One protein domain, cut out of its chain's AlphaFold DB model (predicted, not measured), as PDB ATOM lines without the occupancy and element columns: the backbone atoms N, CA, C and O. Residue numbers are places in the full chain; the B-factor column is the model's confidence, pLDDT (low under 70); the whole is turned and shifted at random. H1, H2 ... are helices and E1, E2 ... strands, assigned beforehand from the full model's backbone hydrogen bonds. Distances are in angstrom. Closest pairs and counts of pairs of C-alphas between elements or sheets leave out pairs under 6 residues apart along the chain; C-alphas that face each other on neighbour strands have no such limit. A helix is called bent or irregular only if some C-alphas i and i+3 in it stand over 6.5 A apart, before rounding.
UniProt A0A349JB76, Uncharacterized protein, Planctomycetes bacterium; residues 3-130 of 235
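What this domain is: This is residues 3 to 130 of the 235 residues of an uncharacterized protein of Planctomycetes bacterium (UniProt A0A349JB76). One strongly twisted sheet of seven strands curls like part of a barrel, with the long hairpin of E3 and E4 as its longest part; H1 packs along E4 on one face of the sheet, H4 packs on the short strands E6 and E7, H2 sits at the sheet's level close to E4 and E6, and H3 packs on H4, away from the sheet. The small hairpin of E1 and E2 makes one far part of the domain, and the long link of residues 47 to 60 runs back along the length of the E3 and E4 hairpin to reach H1. The printed part has 128 residues, with four named helices and seven named strands in the order E1 E2 E3 E4 H1 E5 H2 H3 E6 H4 E7. The sheet is mixed, in the order E1 E2 E3 E4 E5 E6 E7, and the class is mixed, helices and strands. The whole is compact, with a radius of gyration of the C-alphas of 14.2 A and spans of 43 by 30 by 24 A.

Where its parts are: E1, residues 3 to 5, begins at C-alpha 3 (-120.405, -39.458, 158.543). E2 is residues 14 to 18, 12.4 A long. E3, residues 25 to 35, is the longest strand, 30.2 A from C-alpha 25 (-125.802, -30.624, 160.856) to its last C-alpha. E4, residues 38 to 46, is 25.8 A long. H1, residues 61 to 72, measures 16.7 A, and E5, residues 78 to 81, 10.0 A. H2 is residues 84 to 87. H3, residues 89 to 95, is 10.1 A long and irregular, with C-alphas 91 and 94 standing 7.7 A apart. E6 is residues 101 to 103. H4, residues 107 to 118, is 16.0 A long. E7, residues 124 to 126, ends at C-alpha 126 (-108.844, -30.517, 156.146).

How they stand to each other: E1, E2, E3 and E4 form a meander, each strand the antiparallel neighbour of the one before. N 4 and O 18 of the hairpin E1 and E2 are 3.1 A apart, within hydrogen-bond range. Pairing is staggered: E2 pairs with E3 over residues 14 to 16, where N 15 and O 26 are 2.9 A apart, and with E1 over residues 17 to 18. In the hairpin E3 and E4, N 31 and O 42 are 2.8 A apart. E5 is antiparallel to E4, with N 43 and O 80 at 2.8 A. E5, H2, H3 and E6 make a strand-helix-strand unit, two parallel neighbour strands with helices between, and its crossover is right-handed; N 81 and O 101 are 2.9 A apart. E6, H4 and E7 make another, also right-handed, with N 126 and O 102 at 2.8 A. The sheet with H1 and H4 on one face makes two layers. H1 lies over E4 at a height over the sheet of 9.0 A and runs along the strands, at 11 degrees to E4 on the local plane. H2 stands at the sheet's level. H3 is not on the sheet; it touches H4 at a steep tilt of 40 degrees, the same way, with the C-alphas of Val 90 and Cys 112 closest at 4.5 A. H4 touches H2 with residues 108 to 112 alone, the C-alphas of Ala 85 and Asp 109 being closest at 5.0 A. H1 and H4 are apart. Every O i to N i+4 pair is within hydrogen-bond range in H1 and H4; in H3 1 of 3 is, beside 2 of 4 O i to N i+3 pairs, and H2 is too short for an O i to N i+4 pair.

The domain as a whole: The two C-alphas farthest apart, those of Pro 21 and Thr 58, are 43.8 A from each other, while the first and last printed C-alphas, Leu 3 and Leu 130, are 8.2 A apart. The printed part has no cut. The link from E4 to H1, 14 residues, is long. The mean pLDDT of the printed part is 96.9, and no printed residue is under 70.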
ATOM      1  N   LEU A   3    -119.884 -40.760 158.928       97.81
ATOM      2  CA  LEU A   3    -120.405 -39.458 158.543       97.81
ATOM      3  C   LEU A   3    -119.425 -38.812 157.573       97.81
ATOM      4  O   LEU A   3    -118.219 -38.914 157.798       97.81
ATOM      5  N   GLU A   4    -119.926 -38.103 156.565       97.81
ATOM      6  CA  GLU A   4    -119.078 -37.244 155.738       97.81
ATOM      7  C   GLU A   4    -119.469 -35.776 155.862       97.81
ATOM      8  O   GLU A   4    -120.639 -35.443 156.055       97.81
ATOM      9  N   LEU A   5    -118.482 -34.892 155.730       97.00
ATOM     10  CA  LEU A   5    -118.679 -33.448 155.698       97.00
ATOM     11  C   LEU A   5    -117.630 -32.758 154.822       97.00
ATOM     12  O   LEU A   5    -116.483 -33.191 154.736       97.00
ATOM     13  N   SER A   6    -118.015 -31.625 154.239       96.31
ATOM     14  CA  SER A   6    -117.141 -30.786 153.406       96.31
ATOM     15  C   SER A   6    -117.121 -29.354 153.945       96.31
ATOM     16  O   SER A   6    -117.728 -28.454 153.356       96.31
ATOM     17  N   PRO A   7    -116.433 -29.097 155.075       95.06
ATOM     18  CA  PRO A   7    -116.468 -27.794 155.738       95.06
ATOM     19  C   PRO A   7    -115.905 -26.662 154.868       95.06
ATOM     20  O   PRO A   7    -116.290 -25.513 155.059       95.06
ATOM     21  N   LEU A   8    -115.042 -26.967 153.887       95.12
ATOM     22  CA  LEU A   8    -114.509 -25.991 152.927       95.12
ATOM     23  C   LEU A   8    -115.493 -25.639 151.799       95.12
ATOM     24  O   LEU A   8    -115.426 -24.539 151.245       95.12
ATOM     25  N   ALA A   9    -116.433 -26.530 151.493       93.81
ATOM     26  CA  ALA A   9    -117.476 -26.300 150.497       93.81
ATOM     27  C   ALA A   9    -118.728 -25.631 151.091       93.81
ATOM     28  O   ALA A   9    -119.585 -25.168 150.344       93.81
ATOM     29  N   ALA A  10    -118.843 -25.550 152.421       91.88
ATOM     30  CA  ALA A  10    -119.969 -24.896 153.080       91.88
ATOM     31  C   ALA A  10    -120.015 -23.393 152.735       91.88
ATOM     32  O   ALA A  10    -119.051 -22.659 152.976       91.88
ATOM     33  N   LEU A  11    -121.138 -22.949 152.160       88.25
ATOM     34  CA  LEU A  11    -121.378 -21.553 151.766       88.25
ATOM     35  C   LEU A  11    -122.381 -20.828 152.675       88.25
ATOM     36  O   LEU A  11    -122.351 -19.603 152.741       88.25
ATOM     37  N   GLY A  12    -123.261 -21.567 153.353       92.12
ATOM     38  CA  GLY A  12    -124.296 -21.017 154.232       92.12
ATOM     39  C   GLY A  12    -123.979 -21.184 155.717       92.12
ATOM     40  O   GLY A  12    -122.845 -21.472 156.098       92.12
ATOM     41  N   GLU A  13    -125.015 -21.062 156.546       95.38
ATOM     42  CA  GLU A  13    -124.924 -21.214 158.009       95.38
ATOM     43  C   GLU A  13    -124.851 -22.671 158.483       95.38
ATOM     44  O   GLU A  13    -124.837 -22.962 159.678       95.38
ATOM     45  N   VAL A  14    -124.841 -23.607 157.539       95.38
ATOM     46  CA  VAL A  14    -124.943 -25.036 157.797       95.38
ATOM     47  C   VAL A  14    -123.807 -25.737 157.070       95.38
ATOM     48  O   VAL A  14    -123.657 -25.603 155.854       95.38
ATOM     49  N   CYS A  15    -123.016 -26.507 157.814       95.31
ATOM     50  CA  CYS A  15    -122.112 -27.485 157.231       95.31
ATOM     51  C   CYS A  15    -122.904 -28.780 157.000       95.31
ATOM     52  O   CYS A  15    -123.314 -29.407 157.985       95.31
ATOM     53  N   PRO A  16    -123.149 -29.181 155.739       87.25
ATOM     54  CA  PRO A  16    -123.904 -30.391 155.455       87.25
ATOM     55  C   PRO A  16    -123.145 -31.623 155.952       87.25
ATOM     56  O   PRO A  16    -121.916 -31.690 155.843       87.25
ATOM     57  N   ILE A  17    -123.899 -32.586 156.485       95.62
ATOM     58  CA  ILE A  17    -123.396 -33.890 156.910       95.62
ATOM     59  C   ILE A  17    -124.197 -34.971 156.192       95.62
ATOM     60  O   ILE A  17    -125.428 -34.952 156.213       95.62
ATOM     61  N   THR A  18    -123.509 -35.929 155.584       96.25
ATOM     62  CA  THR A  18    -124.118 -37.117 154.971       96.25
ATOM     63  C   THR A  18    -123.826 -38.365 155.811       96.25
ATOM     64  O   THR A  18    -122.968 -38.353 156.695       96.25
ATOM     65  N   GLY A  19    -124.593 -39.440 155.597       95.06
ATOM     66  CA  GLY A  19    -124.461 -40.702 156.347       95.06
ATOM     67  C   GLY A  19    -125.076 -40.693 157.758       95.06
ATOM     68  O   GLY A  19    -125.047 -41.708 158.451       95.06
ATOM     69  N   GLY A  20    -125.643 -39.561 158.188       94.94
ATOM     70  CA  GLY A  20    -126.331 -39.399 159.471       94.94
ATOM     71  C   GLY A  20    -127.863 -39.429 159.373       94.94
ATOM     72  O   GLY A  20    -128.414 -39.528 158.277       94.94
ATOM     73  N   PRO A  21    -128.568 -39.335 160.517       95.62
ATOM     74  CA  PRO A  21    -130.011 -39.136 160.541       95.62
ATOM     75  C   PRO A  21    -130.387 -37.787 159.916       95.62
ATOM     76  O   PRO A  21    -129.594 -36.842 159.913       95.62
ATOM     77  N   GLU A  22    -131.623 -37.693 159.430       94.62
ATOM     78  CA  GLU A  22    -132.175 -36.454 158.885       94.62
ATOM     79  C   GLU A  22    -132.058 -35.299 159.895       94.62
ATOM     80  O   GLU A  22    -132.276 -35.470 161.096       94.62
ATOM     81  N   GLY A  23    -131.666 -34.121 159.405       92.50
ATOM     82  CA  GLY A  23    -131.487 -32.924 160.225       92.50
ATOM     83  C   GLY A  23    -130.165 -32.847 160.996       92.50
ATOM     84  O   GLY A  23    -129.915 -31.822 161.631       92.50
ATOM     85  N   LEU A  24    -129.286 -33.857 160.939       95.81
ATOM     86  CA  LEU A  24    -127.940 -33.738 161.505       95.81
ATOM     87  C   LEU A  24    -127.123 -32.695 160.728       95.81
ATOM     88  O   LEU A  24    -126.866 -32.852 159.537       95.81
ATOM     89  N   HIS A  25    -126.663 -31.657 161.422       95.69
ATOM     90  CA  HIS A  25    -125.802 -30.624 160.856       95.69
ATOM     91  C   HIS A  25    -124.860 -30.033 161.913       95.69
ATOM     92  O   HIS A  25    -125.057 -30.234 163.113       95.69
ATOM     93  N   LEU A  26    -123.841 -29.299 161.462       97.69
ATOM     94  CA  LEU A  26    -123.143 -28.315 162.292       97.69
ATOM     95  C   LEU A  26    -123.559 -26.922 161.838       97.69
ATOM     96  O   LEU A  26    -123.659 -26.673 160.633       97.69
ATOM     97  N   TRP A  27    -123.733 -26.011 162.790       98.12
ATOM     98  CA  TRP A  27    -123.724 -24.597 162.463       98.12
ATOM     99  C   TRP A  27    -122.341 -24.215 161.937       98.12
ATOM    100  O   TRP A  27    -121.310 -24.676 162.440       98.12
ATOM    101  N   HIS A  28    -122.334 -23.383 160.908       98.12
ATOM    102  CA  HIS A  28    -121.145 -22.915 160.228       98.12
ATOM    103  C   HIS A  28    -121.195 -21.398 160.080       98.12
ATOM    104  O   HIS A  28    -122.197 -20.845 159.643       98.12
ATOM    105  N   ALA A  29    -120.090 -20.722 160.369       98.25
ATOM    106  CA  ALA A  29    -119.920 -19.318 160.023       98.25
ATOM    107  C   ALA A  29    -118.593 -19.115 159.309       98.25
ATOM    108  O   ALA A  29    -117.560 -19.618 159.754       98.25
ATOM    109  N   ARG A  30    -118.614 -18.344 158.222       98.12
ATOM    110  CA  ARG A  30    -117.413 -17.955 157.486       98.12
ATOM    111  C   ARG A  30    -117.084 -16.495 157.763       98.12
ATOM    112  O   ARG A  30    -117.885 -15.607 157.485       98.12
ATOM    113  N   LEU A  31    -115.888 -16.262 158.281       98.06
ATOM    114  CA  LEU A  31    -115.355 -14.955 158.629       98.06
ATOM    115  C   LEU A  31    -114.219 -14.630 157.657       98.06
ATOM    116  O   LEU A  31    -113.108 -15.133 157.803       98.06
ATOM    117  N   VAL A  32    -114.515 -13.812 156.646       98.12
ATOM    118  CA  VAL A  32    -113.509 -13.325 155.691       98.12
ATOM    119  C   VAL A  32    -113.200 -11.872 156.013       98.12
ATOM    120  O   VAL A  32    -114.028 -10.997 155.766       98.12
ATOM    121  N   TRP A  33    -112.024 -11.618 156.581       98.38
ATOM    122  CA  TRP A  33    -111.604 -10.297 157.043       98.38
ATOM    123  C   TRP A  33    -110.302  -9.853 156.382       98.38
ATOM    124  O   TRP A  33    -109.516 -10.666 155.899       98.38
ATOM    125  N   THR A  34    -110.068  -8.545 156.416       98.38
ATOM    126  CA  THR A  34    -108.785  -7.938 156.066       98.38
ATOM    127  C   THR A  34    -108.202  -7.320 157.328       98.38
ATOM    128  O   THR A  34    -108.768  -6.370 157.859       98.38
ATOM    129  N   CYS A  35    -107.083  -7.859 157.797       97.94
ATOM    130  CA  CYS A  35    -106.407  -7.502 159.041       97.94
ATOM    131  C   CYS A  35    -105.050  -6.875 158.698       97.94
ATOM    132  O   CYS A  35    -104.144  -7.581 158.258       97.94
ATOM    133  N   GLN A  36    -104.916  -5.551 158.827       97.06
ATOM    134  CA  GLN A  36    -103.718  -4.796 158.416       97.06
ATOM    135  C   GLN A  36    -103.264  -5.095 156.973       97.06
ATOM    136  O   GLN A  36    -102.078  -5.212 156.679       97.06
ATOM    137  N   GLY A  37    -104.227  -5.238 156.060       96.69
ATOM    138  CA  GLY A  37    -103.966  -5.545 154.650       96.69
ATOM    139  C   GLY A  37    -103.730  -7.028 154.344       96.69
ATOM    140  O   GLY A  37    -103.674  -7.385 153.171       96.69
ATOM    141  N   THR A  38    -103.657  -7.903 155.350       98.25
ATOM    142  CA  THR A  38    -103.576  -9.358 155.161       98.25
ATOM    143  C   THR A  38    -104.966  -9.981 155.225       98.25
ATOM    144  O   THR A  38    -105.756  -9.675 156.119       98.25
ATOM    145  N   ARG A  39    -105.278 -10.878 154.288       98.38
ATOM    146  CA  ARG A  39    -106.554 -11.594 154.272       98.38
ATOM    147  C   ARG A  39    -106.566 -12.724 155.301       98.38
ATOM    148  O   ARG A  39    -105.668 -13.561 155.337       98.38
ATOM    149  N   LEU A  40    -107.647 -12.800 156.068       98.69
ATOM    150  CA  LEU A  40    -107.958 -13.886 156.988       98.69
ATOM    151  C   LEU A  40    -109.268 -14.553 156.560       98.69
ATOM    152  O   LEU A  40    -110.288 -13.881 156.448       98.69
ATOM    153  N   ASP A  41    -109.247 -15.865 156.332       98.56
ATOM    154  CA  ASP A  41    -110.432 -16.684 156.060       98.56
ATOM    155  C   ASP A  41    -110.554 -17.728 157.180       98.56
ATOM    156  O   ASP A  41    -109.847 -18.738 157.203       98.56
ATOM    157  N   LEU A  42    -111.408 -17.447 158.163       98.50
ATOM    158  CA  LEU A  42    -111.721 -18.359 159.260       98.50
ATOM    159  C   LEU A  42    -113.095 -18.981 159.046       98.50
ATOM    160  O   LEU A  42    -114.040 -18.322 158.612       98.50
ATOM    161  N   ARG A  43    -113.230 -20.244 159.435       98.38
ATOM    162  CA  ARG A  43    -114.524 -20.912 159.551       98.38
ATOM    163  C   ARG A  43    -114.738 -21.365 160.981       98.38
ATOM    164  O   ARG A  43    -113.813 -21.857 161.624       98.38
ATOM    165  N   VAL A  44    -115.959 -21.205 161.463       98.50
ATOM    166  CA  VAL A  44    -116.396 -21.671 162.778       98.50
ATOM    167  C   VAL A  44    -117.354 -22.826 162.565       98.50
ATOM    168  O   VAL A  44    -118.284 -22.699 161.774       98.50
ATOM    169  N   LEU A  45    -117.124 -23.939 163.253       98.50
ATOM    170  CA  LEU A  45    -118.023 -25.087 163.302       98.50
ATOM    171  C   LEU A  45    -118.517 -25.241 164.740       98.50
ATOM    172  O   LEU A  45    -117.697 -25.337 165.650       98.50
ATOM    173  N   ALA A  46    -119.828 -25.268 164.957       98.25
ATOM    174  CA  ALA A  46    -120.413 -25.354 166.295       98.25
ATOM    175  C   ALA A  46    -121.704 -26.193 166.284       98.25
ATOM    176  O   ALA A  46    -122.278 -26.419 165.216       98.25
ATOM    177  N   PRO A  47    -122.178 -26.683 167.445       97.38
ATOM    178  CA  PRO A  47    -123.462 -27.379 167.501       97.38
ATOM    179  C   PRO A  47    -124.645 -26.419 167.310       97.38
ATOM    180  O   PRO A  47    -125.681 -26.837 166.806       97.38
ATOM    181  N   GLU A  48    -124.482 -25.150 167.693       97.19
ATOM    182  CA  GLU A  48    -125.509 -24.106 167.677       97.19
ATOM    183  C   GLU A  48    -124.888 -22.756 167.268       97.19
ATOM    184  O   GLU A  48    -123.668 -22.596 167.383       97.19
ATOM    185  N   PRO A  49    -125.690 -21.779 166.803       97.94
ATOM    186  CA  PRO A  49    -125.205 -20.441 166.475       97.94
ATOM    187  C   PRO A  49    -124.521 -19.729 167.647       97.94
ATOM    188  O   PRO A  49    -124.997 -19.771 168.780       97.94
ATOM    189  N   LEU A  50    -123.431 -19.014 167.356       97.44
ATOM    190  CA  LEU A  50    -122.639 -18.286 168.351       97.44
ATOM    191  C   LEU A  50    -122.500 -16.806 167.994       97.44
ATOM    192  O   LEU A  50    -122.402 -16.434 166.824       97.44
ATOM    193  N   ALA A  51    -122.412 -15.961 169.021       97.69
ATOM    194  CA  ALA A  51    -122.031 -14.566 168.850       97.69
ATOM    195  C   ALA A  51    -120.531 -14.478 168.533       97.69
ATOM    196  O   ALA A  51    -119.682 -14.755 169.381       97.69
ATOM    197  N   LEU A  52    -120.208 -14.091 167.300       98.19
ATOM    198  CA  LEU A  52    -118.833 -13.944 166.828       98.19
ATOM    199  C   LEU A  52    -118.421 -12.465 166.806       98.19
ATOM    200  O   LEU A  52    -119.267 -11.594 166.582       98.19
ATOM    201  N   PRO A  53    -117.133 -12.155 167.042       97.94
ATOM    202  CA  PRO A  53    -116.653 -10.784 166.960       97.94
ATOM    203  C   PRO A  53    -116.777 -10.241 165.530       97.94
ATOM    204  O   PRO A  53    -116.678 -10.985 164.557       97.94
ATOM    205  N   ALA A  54    -116.970  -8.928 165.404       97.88
ATOM    206  CA  ALA A  54    -116.932  -8.233 164.119       97.88
ATOM    207  C   ALA A  54    -115.487  -7.963 163.679       97.88
ATOM    208  O   ALA A  54    -114.597  -7.861 164.527       97.88
ATOM    209  N   ALA A  55    -115.261  -7.803 162.374       97.19
ATOM    210  CA  ALA A  55    -113.951  -7.471 161.816       97.19
ATOM    211  C   ALA A  55    -113.398  -6.155 162.395       97.19
ATOM    212  O   ALA A  55    -114.128  -5.169 162.470       97.19
ATOM    213  N   GLU A  56    -112.111  -6.129 162.741       97.19
ATOM    214  CA  GLU A  56    -111.386  -4.907 163.109       97.19
ATOM    215  C   GLU A  56    -110.205  -4.718 162.140       97.19
ATOM    216  O   GLU A  56    -109.169  -5.359 162.309       97.19
ATOM    217  N   PRO A  57    -110.330  -3.884 161.091       95.31
ATOM    218  CA  PRO A  57    -109.329  -3.815 160.023       95.31
ATOM    219  C   PRO A  57    -107.925  -3.415 160.482       95.31
ATOM    220  O   PRO A  57    -106.936  -3.734 159.817       95.31
ATOM    221  N   THR A  58    -107.833  -2.697 161.603       97.50
ATOM    222  CA  THR A  58    -106.558  -2.235 162.159       97.50
ATOM    223  C   THR A  58    -105.833  -3.303 162.979       97.50
ATOM    224  O   THR A  58    -104.648  -3.132 163.278       97.50
ATOM    225  N   GLU A  59    -106.497  -4.413 163.322       97.38
ATOM    226  CA  GLU A  59    -105.898  -5.496 164.101       97.38
ATOM    227  C   GLU A  59    -105.052  -6.428 163.216       97.38
ATOM    228  O   GLU A  59    -105.396  -6.668 162.056       97.38
ATOM    229  N   PRO A  60    -103.937  -6.981 163.725       98.31
ATOM    230  CA  PRO A  60    -103.176  -7.993 163.002       98.31
ATOM    231  C   PRO A  60    -103.895  -9.352 163.041       98.31
ATOM    232  O   PRO A  60    -104.609  -9.656 163.999       98.31
ATOM    233  N   VAL A  61    -103.633 -10.219 162.055       98.50
ATOM    234  CA  VAL A  61    -104.247 -11.562 161.942       98.50
ATOM    235  C   VAL A  61    -104.231 -12.378 163.253       98.50
ATOM    236  O   VAL A  61    -105.286 -12.883 163.635       98.50
ATOM    237  N   PRO A  62    -103.113 -12.489 164.006       98.44
ATOM    238  CA  PRO A  62    -103.113 -13.194 165.292       98.44
ATOM    239  C   PRO A  62    -104.093 -12.621 166.326       98.44
ATOM    240  O   PRO A  62    -104.697 -13.373 167.086       98.44
ATOM    241  N   GLY A  63    -104.272 -11.295 166.348       98.25
ATOM    242  CA  GLY A  63    -105.231 -10.631 167.233       98.25
ATOM    243  C   GLY A  63    -106.666 -11.030 166.895       98.25
ATOM    244  O   GLY A  63    -107.414 -11.444 167.783       98.25
ATOM    245  N   ALA A  64    -107.005 -11.020 165.604       98.44
ATOM    246  CA  ALA A  64    -108.300 -11.470 165.101       98.44
ATOM    247  C   ALA A  64    -108.581 -12.941 165.458       98.44
ATOM    248  O   ALA A  64    -109.642 -13.257 166.003       98.44
ATOM    249  N   ILE A  65    -107.608 -13.834 165.229       98.62
ATOM    250  CA  ILE A  65    -107.700 -15.254 165.608       98.62
ATOM    251  C   ILE A  65    -107.948 -15.389 167.114       98.62
ATOM    252  O   ILE A  65    -108.889 -16.071 167.517       98.62
ATOM    253  N   ALA A  66    -107.171 -14.702 167.955       98.44
ATOM    254  CA  ALA A  66    -107.310 -14.779 169.407       98.44
ATOM    255  C   ALA A  66    -108.691 -14.309 169.906       98.44
ATOM    256  O   ALA A  66    -109.232 -14.884 170.858       98.44
ATOM    257  N   ARG A  67    -109.302 -13.295 169.269       98.19
ATOM    258  CA  ARG A  67    -110.680 -12.873 169.584       98.19
ATOM    259  C   ARG A  67    -111.697 -13.955 169.223       98.19
ATOM    260  O   ARG A  67    -112.561 -14.256 170.046       98.19
ATOM    261  N   CYS A  68    -111.569 -14.577 168.052       98.50
ATOM    262  CA  CYS A  68    -112.425 -15.696 167.647       98.50
ATOM    263  C   CYS A  68    -112.275 -16.902 168.581       98.50
ATOM    264  O   CYS A  68    -113.279 -17.471 169.006       98.50
ATOM    265  N   VAL A  69    -111.041 -17.262 168.956       98.25
ATOM    266  CA  VAL A  69    -110.762 -18.354 169.905       98.25
ATOM    267  C   VAL A  69    -111.450 -18.082 171.238       98.25
ATOM    268  O   VAL A  69    -112.130 -18.955 171.770       98.25
ATOM    269  N   ARG A  70    -111.335 -16.854 171.757       98.25
ATOM    270  CA  ARG A  70    -111.985 -16.449 173.009       98.25
ATOM    271  C   ARG A  70    -113.508 -16.518 172.923       98.25
ATOM    272  O   ARG A  70    -114.130 -16.971 173.876       98.25
ATOM    273  N   ALA A  71    -114.098 -16.099 171.804       97.94
ATOM    274  CA  ALA A  71    -115.543 -16.184 171.587       97.94
ATOM    275  C   ALA A  71    -116.043 -17.641 171.511       97.94
ATOM    276  O   ALA A  71    -117.151 -17.936 171.949       97.94
ATOM    277  N   CYS A  72    -115.214 -18.558 171.004       97.69
ATOM    278  CA  CYS A  72    -115.532 -19.986 170.903       97.69
ATOM    279  C   CYS A  72    -115.230 -20.780 172.188       97.69
ATOM    280  O   CYS A  72    -115.670 -21.925 172.329       97.69
ATOM    281  N   ALA A  73    -114.462 -20.213 173.122       96.19
ATOM    282  CA  ALA A  73    -114.003 -20.911 174.315       96.19
ATOM    283  C   ALA A  73    -115.183 -21.383 175.182       96.19
ATOM    284  O   ALA A  73    -116.057 -20.604 175.554       96.19
ATOM    285  N   GLY A  74    -115.205 -22.679 175.506       95.00
ATOM    286  CA  GLY A  74    -116.266 -23.297 176.312       95.00
ATOM    287  C   GLY A  74    -117.584 -23.562 175.572       95.00
ATOM    288  O   GLY A  74    -118.457 -24.206 176.141       95.00
ATOM    289  N   GLN A  75    -117.715 -23.145 174.308       96.19
ATOM    290  CA  GLN A  75    -118.938 -23.311 173.504       96.19
ATOM    291  C   GLN A  75    -118.949 -24.601 172.665       96.19
ATOM    292  O   GLN A  75    -119.851 -24.830 171.864       96.19
ATOM    293  N   GLY A  76    -117.910 -25.435 172.789       94.94
ATOM    294  CA  GLY A  76    -117.759 -26.646 171.978       94.94
ATOM    295  C   GLY A  76    -117.544 -26.375 170.485       94.94
ATOM    296  O   GLY A  76    -117.721 -27.287 169.687       94.94
ATOM    297  N   ALA A  77    -117.176 -25.150 170.103       97.94
ATOM    298  CA  ALA A  77    -116.899 -24.784 168.720       97.94
ATOM    299  C   ALA A  77    -115.442 -25.039 168.324       97.94
ATOM    300  O   ALA A  77    -114.531 -25.007 169.154       97.94
ATOM    301  N   LEU A  78    -115.230 -25.250 167.027       98.19
ATOM    302  CA  LEU A  78    -113.920 -25.396 166.412       98.19
ATOM    303  C   LEU A  78    -113.677 -24.293 165.394       98.19
ATOM    304  O   LEU A  78    -114.555 -23.951 164.603       98.19
ATOM    305  N   LEU A  79    -112.445 -23.792 165.391       98.50
ATOM    306  CA  LEU A  79    -111.954 -22.908 164.348       98.50
ATOM    307  C   LEU A  79    -111.173 -23.696 163.305       98.50
ATOM    308  O   LEU A  79    -110.300 -24.509 163.637       98.50
ATOM    309  N   LEU A  80    -111.471 -23.374 162.052       98.62
ATOM    310  CA  LEU A  80    -110.731 -23.779 160.876       98.62
ATOM    311  C   LEU A  80    -110.101 -22.545 160.225       98.62
ATOM    312  O   LEU A  80    -110.809 -21.598 159.892       98.62
ATOM    313  N   LEU A  81    -108.786 -22.567 160.012       98.75
ATOM    314  CA  LEU A  81    -108.085 -21.554 159.220       98.75
ATOM    315  C   LEU A  81    -108.037 -22.008 157.763       98.75
ATOM    316  O   LEU A  81    -107.395 -23.006 157.442       98.75
ATOM    317  N   ALA A  82    -108.765 -21.305 156.896       98.50
ATOM    318  CA  ALA A  82    -108.990 -21.710 155.513       98.50
ATOM    319  C   ALA A  82    -107.899 -21.235 154.541       98.50
ATOM    320  O   ALA A  82    -107.869 -21.691 153.401       98.50
ATOM    321  N   ASN A  83    -107.013 -20.337 154.980       98.62
ATOM    322  CA  ASN A  83    -105.909 -19.804 154.182       98.62
ATOM    323  C   ASN A  83    -104.610 -19.644 155.009       98.62
ATOM    324  O   ASN A  83    -104.068 -18.540 155.088       98.62
ATOM    325  N   PRO A  84    -104.094 -20.705 155.666       98.62
ATOM    326  CA  PRO A  84    -102.988 -20.580 156.620       98.62
ATOM    327  C   PRO A  84    -101.719 -19.961 156.016       98.62
ATOM    328  O   PRO A  84    -101.090 -19.118 156.663       98.62
ATOM    329  N   ALA A  85    -101.371 -20.316 154.774       98.50
ATOM    330  CA  ALA A  85    -100.197 -19.762 154.104       98.50
ATOM    331  C   ALA A  85    -100.319 -18.259 153.812       98.50
ATOM    332  O   ALA A  85     -99.370 -17.514 154.041       98.50
ATOM    333  N   GLU A  86    -101.483 -17.808 153.347       98.50
ATOM    334  CA  GLU A  86    -101.743 -16.393 153.051       98.50
ATOM    335  C   GLU A  86    -101.866 -15.559 154.337       98.50
ATOM    336  O   GLU A  86    -101.346 -14.448 154.412       98.50
ATOM    337  N   ALA A  87    -102.543 -16.097 155.355       98.44
ATOM    338  CA  ALA A  87    -102.869 -15.366 156.575       98.44
ATOM    339  C   ALA A  87    -101.664 -15.189 157.514       98.44
ATOM    340  O   ALA A  87    -101.537 -14.160 158.180       98.44
ATOM    341  N   LEU A  88    -100.804 -16.205 157.613       98.50
ATOM    342  CA  LEU A  88     -99.687 -16.226 158.563       98.50
ATOM    343  C   LEU A  88     -98.367 -16.635 157.911       98.50
ATOM    344  O   LEU A  88     -97.321 -16.094 158.272       98.50
ATOM    345  N   GLY A  89     -98.407 -17.577 156.970       98.31
ATOM    346  CA  GLY A  89     -97.205 -18.182 156.411       98.31
ATOM    347  C   GLY A  89     -96.455 -19.043 157.431       98.31
ATOM    348  O   GLY A  89     -96.735 -19.041 158.633       98.31
ATOM    349  N   VAL A  90     -95.460 -19.784 156.944       97.88
ATOM    350  CA  VAL A  90     -94.701 -20.767 157.737       97.88
ATOM    351  C   VAL A  90     -94.042 -20.131 158.965       97.88
ATOM    352  O   VAL A  90     -94.092 -20.690 160.059       97.88
ATOM    353  N   GLU A  91     -93.465 -18.939 158.808       97.62
ATOM    354  CA  GLU A  91     -92.696 -18.257 159.858       97.62
ATOM    355  C   GLU A  91     -93.552 -17.810 161.049       97.62
ATOM    356  O   GLU A  91     -93.051 -17.707 162.169       97.62
ATOM    357  N   ARG A  92     -94.847 -17.544 160.830       97.81
ATOM    358  CA  ARG A  92     -95.750 -17.007 161.861       97.81
ATOM    359  C   ARG A  92     -96.884 -17.958 162.219       97.81
ATOM    360  O   ARG A  92     -97.734 -17.590 163.027       97.81
ATOM    361  N   ILE A  93     -96.901 -19.176 161.675       98.00
ATOM    362  CA  ILE A  93     -98.013 -20.113 161.867       98.00
ATOM    363  C   ILE A  93     -98.225 -20.515 163.331       98.00
ATOM    364  O   ILE A  93     -99.348 -20.801 163.737       98.00
ATOM    365  N   ALA A  94     -97.176 -20.452 164.155       97.12
ATOM    366  CA  ALA A  94     -97.264 -20.666 165.599       97.12
ATOM    367  C   ALA A  94     -98.228 -19.687 166.302       97.12
ATOM    368  O   ALA A  94     -98.720 -19.986 167.385       97.12
ATOM    369  N   LEU A  95     -98.524 -18.537 165.685       97.69
ATOM    370  CA  LEU A  95     -99.472 -17.546 166.195       97.69
ATOM    371  C   LEU A  95    -100.945 -17.921 165.939       97.69
ATOM    372  O   LEU A  95    -101.832 -17.202 166.391       97.69
ATOM    373  N   ALA A  96    -101.225 -19.032 165.249       97.50
ATOM    374  CA  ALA A  96    -102.570 -19.594 165.080       97.50
ATOM    375  C   ALA A  96    -103.053 -20.382 166.319       97.50
ATOM    376  O   ALA A  96    -103.831 -21.331 166.195       97.50
ATOM    377  N   GLU A  97    -102.565 -20.041 167.515       94.88
ATOM    378  CA  GLU A  97    -102.879 -20.755 168.751       94.88
ATOM    379  C   GLU A  97    -104.398 -20.844 168.972       94.88
ATOM    380  O   GLU A  97    -105.134 -19.872 168.815       94.88
ATOM    381  N   GLY A  98    -104.879 -22.038 169.326       95.69
ATOM    382  CA  GLY A  98    -106.305 -22.310 169.534       95.69
ATOM    383  C   GLY A  98    -107.071 -22.720 168.271       95.69
ATOM    384  O   GLY A  98    -108.131 -23.333 168.395       95.69
ATOM    385  N   VAL A  99    -106.529 -22.489 167.070       98.06
ATOM    386  CA  VAL A  99    -107.064 -23.096 165.841       98.06
ATOM    387  C   VAL A  99    -106.738 -24.591 165.845       98.06
ATOM    388  O   VAL A  99    -105.632 -24.998 166.196       98.06
ATOM    389  N   ARG A 100    -107.718 -25.431 165.496       97.38
ATOM    390  CA  ARG A 100    -107.574 -26.900 165.523       97.38
ATOM    391  C   ARG A 100    -107.570 -27.536 164.144       97.38
ATOM    392  O   ARG A 100    -107.055 -28.639 164.005       97.38
ATOM    393  N   LEU A 101    -108.112 -26.850 163.142       98.62
ATOM    394  CA  LEU A 101    -108.246 -27.360 161.783       98.62
ATOM    395  C   LEU A 101    -107.596 -26.395 160.792       98.62
ATOM    396  O   LEU A 101    -107.868 -25.198 160.851       98.62
ATOM    397  N   PHE A 102    -106.794 -26.897 159.858       98.56
ATOM    398  CA  PHE A 102    -106.237 -26.110 158.753       98.56
ATOM    399  C   PHE A 102    -106.754 -26.633 157.423       98.56
ATOM    400  O   PHE A 102    -106.715 -27.835 157.176       98.56
ATOM    401  N   ALA A 103    -107.198 -25.738 156.543       98.38
ATOM    402  CA  ALA A 103    -107.371 -26.099 155.144       98.38
ATOM    403  C   ALA A 103    -106.005 -26.341 154.514       98.38
ATOM    404  O   ALA A 103    -105.098 -25.526 154.670       98.38
ATOM    405  N   ILE A 104    -105.877 -27.443 153.782       97.75
ATOM    406  CA  ILE A 104    -104.643 -27.791 153.088       97.75
ATOM    407  C   ILE A 104    -104.931 -27.880 151.590       97.75
ATOM    408  O   ILE A 104    -105.179 -28.959 151.059       97.75
ATOM    409  N   ALA A 105    -104.944 -26.731 150.916       96.12
ATOM    410  CA  ALA A 105    -105.256 -26.640 149.487       96.12
ATOM    411  C   ALA A 105    -103.999 -26.595 148.602       96.12
ATOM    412  O   ALA A 105    -104.086 -26.795 147.393       96.12
ATOM    413  N   SER A 106    -102.837 -26.323 149.197       96.81
ATOM    414  CA  SER A 106    -101.571 -26.133 148.491       96.81
ATOM    415  C   SER A 106    -100.375 -26.716 149.253       96.81
ATOM    416  O   SER A 106    -100.460 -27.078 150.434       96.81
ATOM    417  N   GLU A 107     -99.219 -26.770 148.590       96.38
ATOM    418  CA  GLU A 107     -97.941 -27.087 149.241       96.38
ATOM    419  C   GLU A 107     -97.569 -26.050 150.308       96.38
ATOM    420  O   GLU A 107     -97.057 -26.411 151.365       96.38
ATOM    421  N   ALA A 108     -97.895 -24.772 150.088       98.00
ATOM    422  CA  ALA A 108     -97.642 -23.715 151.064       98.00
ATOM    423  C   ALA A 108     -98.464 -23.915 152.352       98.00
ATOM    424  O   ALA A 108     -97.944 -23.731 153.456       98.00
ATOM    425  N   ASP A 109     -99.722 -24.353 152.233       98.25
ATOM    426  CA  ASP A 109    -100.547 -24.706 153.397       98.25
ATOM    427  C   ASP A 109    -100.008 -25.954 154.103       98.25
ATOM    428  O   ASP A 109     -99.985 -26.018 155.332       98.25
ATOM    429  N   THR A 110     -99.520 -26.930 153.327       97.25
ATOM    430  CA  THR A 110     -98.876 -28.138 153.862       97.25
ATOM    431  C   THR A 110     -97.632 -27.771 154.671       97.25
ATOM    432  O   THR A 110     -97.483 -28.235 155.798       97.25
ATOM    433  N   ALA A 111     -96.794 -26.862 154.167       97.00
ATOM    434  CA  ALA A 111     -95.621 -26.370 154.885       97.00
ATOM    435  C   ALA A 111     -95.995 -25.647 156.193       97.00
ATOM    436  O   ALA A 111     -95.320 -25.817 157.210       97.00
ATOM    437  N   CYS A 112     -97.089 -24.876 156.199       98.00
ATOM    438  CA  CYS A 112     -97.610 -24.247 157.416       98.00
ATOM    439  C   CYS A 112     -98.066 -25.294 158.441       98.00
ATOM    440  O   CYS A 112     -97.737 -25.199 159.625       98.00
ATOM    441  N   TRP A 113     -98.796 -26.311 157.986       97.31
ATOM    442  CA  TRP A 113     -99.253 -27.401 158.840       97.31
ATOM    443  C   TRP A 113     -98.080 -28.189 159.430       97.31
ATOM    444  O   TRP A 113     -98.021 -28.391 160.641       97.31
ATOM    445  N   ASP A 114     -97.095 -28.541 158.611       96.38
ATOM    446  CA  ASP A 114     -95.907 -29.282 159.035       96.38
ATOM    447  C   ASP A 114     -95.034 -28.495 160.011       96.38
ATOM    448  O   ASP A 114     -94.494 -29.070 160.962       96.38
ATOM    449  N   ALA A 115     -94.922 -27.178 159.824       95.81
ATOM    450  CA  ALA A 115     -94.247 -26.303 160.773       95.81
ATOM    451  C   ALA A 115     -94.960 -26.285 162.131       95.81
ATOM    452  O   ALA A 115     -94.295 -26.383 163.163       95.81
ATOM    453  N   LEU A 116     -96.296 -26.250 162.150       95.31
ATOM    454  CA  LEU A 116     -97.076 -26.302 163.386       95.31
ATOM    455  C   LEU A 116     -96.949 -27.666 164.088       95.31
ATOM    456  O   LEU A 116     -96.676 -27.727 165.290       95.31
ATOM    457  N   LEU A 117     -97.044 -28.769 163.339       94.94
ATOM    458  CA  LEU A 117     -96.842 -30.124 163.868       94.94
ATOM    459  C   LEU A 117     -95.428 -30.321 164.417       94.94
ATOM    460  O   LEU A 117     -95.237 -30.988 165.434       94.94
ATOM    461  N   ALA A 118     -94.423 -29.702 163.793       92.81
ATOM    462  CA  ALA A 118     -93.047 -29.778 164.261       92.81
ATOM    463  C   ALA A 118     -92.825 -29.121 165.637       92.81
ATOM    464  O   ALA A 118     -91.849 -29.471 166.314       92.81
ATOM    465  N   LEU A 119     -93.726 -28.219 166.046       92.69
ATOM    466  CA  LEU A 119     -93.782 -27.603 167.375       92.69
ATOM    467  C   LEU A 119     -94.557 -28.453 168.398       92.69
ATOM    468  O   LEU A 119     -94.674 -28.051 169.552       92.69
ATOM    469  N   GLY A 120     -95.095 -29.612 168.000       91.88
ATOM    470  CA  GLY A 120     -95.914 -30.467 168.865       91.88
ATOM    471  C   GLY A 120     -97.333 -29.937 169.090       91.88
ATOM    472  O   GLY A 120     -98.009 -30.387 170.010       91.88
ATOM    473  N   GLN A 121     -97.780 -28.970 168.284       92.19
ATOM    474  CA  GLN A 121     -99.110 -28.382 168.405       92.19
ATOM    475  C   GLN A 121    -100.138 -29.260 167.673       92.19
ATOM    476  O   GLN A 121     -99.977 -29.499 166.472       92.19
ATOM    477  N   PRO A 122    -101.197 -29.743 168.350       92.44
ATOM    478  CA  PRO A 122    -102.221 -30.564 167.718       92.44
ATOM    479  C   PRO A 122    -103.080 -29.713 166.778       92.44
ATOM    480  O   PRO A 122    -103.845 -28.848 167.211       92.44
ATOM    481  N   CYS A 123    -102.945 -29.976 165.482       96.25
ATOM    482  CA  CYS A 123    -103.717 -29.353 164.416       96.25
ATOM    483  C   CYS A 123    -103.938 -30.371 163.295       96.25
ATOM    484  O   CYS A 123    -103.015 -31.103 162.936       96.25
ATOM    485  N   TYR A 124    -105.145 -30.410 162.740       98.31
ATOM    486  CA  TYR A 124    -105.571 -31.441 161.798       98.31
ATOM    487  C   TYR A 124    -105.876 -30.845 160.426       98.31
ATOM    488  O   TYR A 124    -106.415 -29.743 160.304       98.31
ATOM    489  N   GLY A 125    -105.493 -31.576 159.388       97.94
ATOM    490  CA  GLY A 125    -105.576 -31.144 158.004       97.94
ATOM    491  C   GLY A 125    -106.950 -31.444 157.428       97.94
ATOM    492  O   GLY A 125    -107.442 -32.571 157.496       97.94
ATOM    493  N   VAL A 126    -107.556 -30.433 156.822       98.19
ATOM    494  CA  VAL A 126    -108.844 -30.517 156.146       98.19
ATOM    495  C   VAL A 126    -108.627 -30.354 154.652       98.19
ATOM    496  O   VAL A 126    -108.104 -29.336 154.192       98.19
ATOM    497  N   ARG A 127    -109.048 -31.366 153.894       95.75
ATOM    498  CA  ARG A 127    -109.027 -31.399 152.430       95.75
ATOM    499  C   ARG A 127    -110.351 -31.965 151.944       95.75
ATOM    500  O   ARG A 127    -110.840 -32.904 152.557       95.75
ATOM    501  N   ASP A 128    -110.898 -31.373 150.887       93.00
ATOM    502  CA  ASP A 128    -112.115 -31.809 150.189       93.00
ATOM    503  C   ASP A 128    -113.220 -32.370 151.117       93.00
ATOM    504  O   ASP A 128    -113.956 -31.593 151.745       93.00
ATOM    505  N   ARG A 129    -113.302 -33.702 151.251       96.75
ATOM    506  CA  ARG A 129    -114.229 -34.402 152.144       96.75
ATOM    507  C   ARG A 129    -113.524 -34.956 153.368       96.75
ATOM    508  O   ARG A 129    -112.429 -35.504 153.282       96.75
ATOM    509  N   LEU A 130    -114.201 -34.865 154.505       98.25
ATOM    510  CA  LEU A 130    -113.817 -35.527 155.743       98.25
ATOM    511  C   LEU A 130    -114.750 -36.702 155.988       98.25
ATOM    512  O   LEU A 130    -115.964 -36.521 155.942       98.25
TER     513      LEU A 130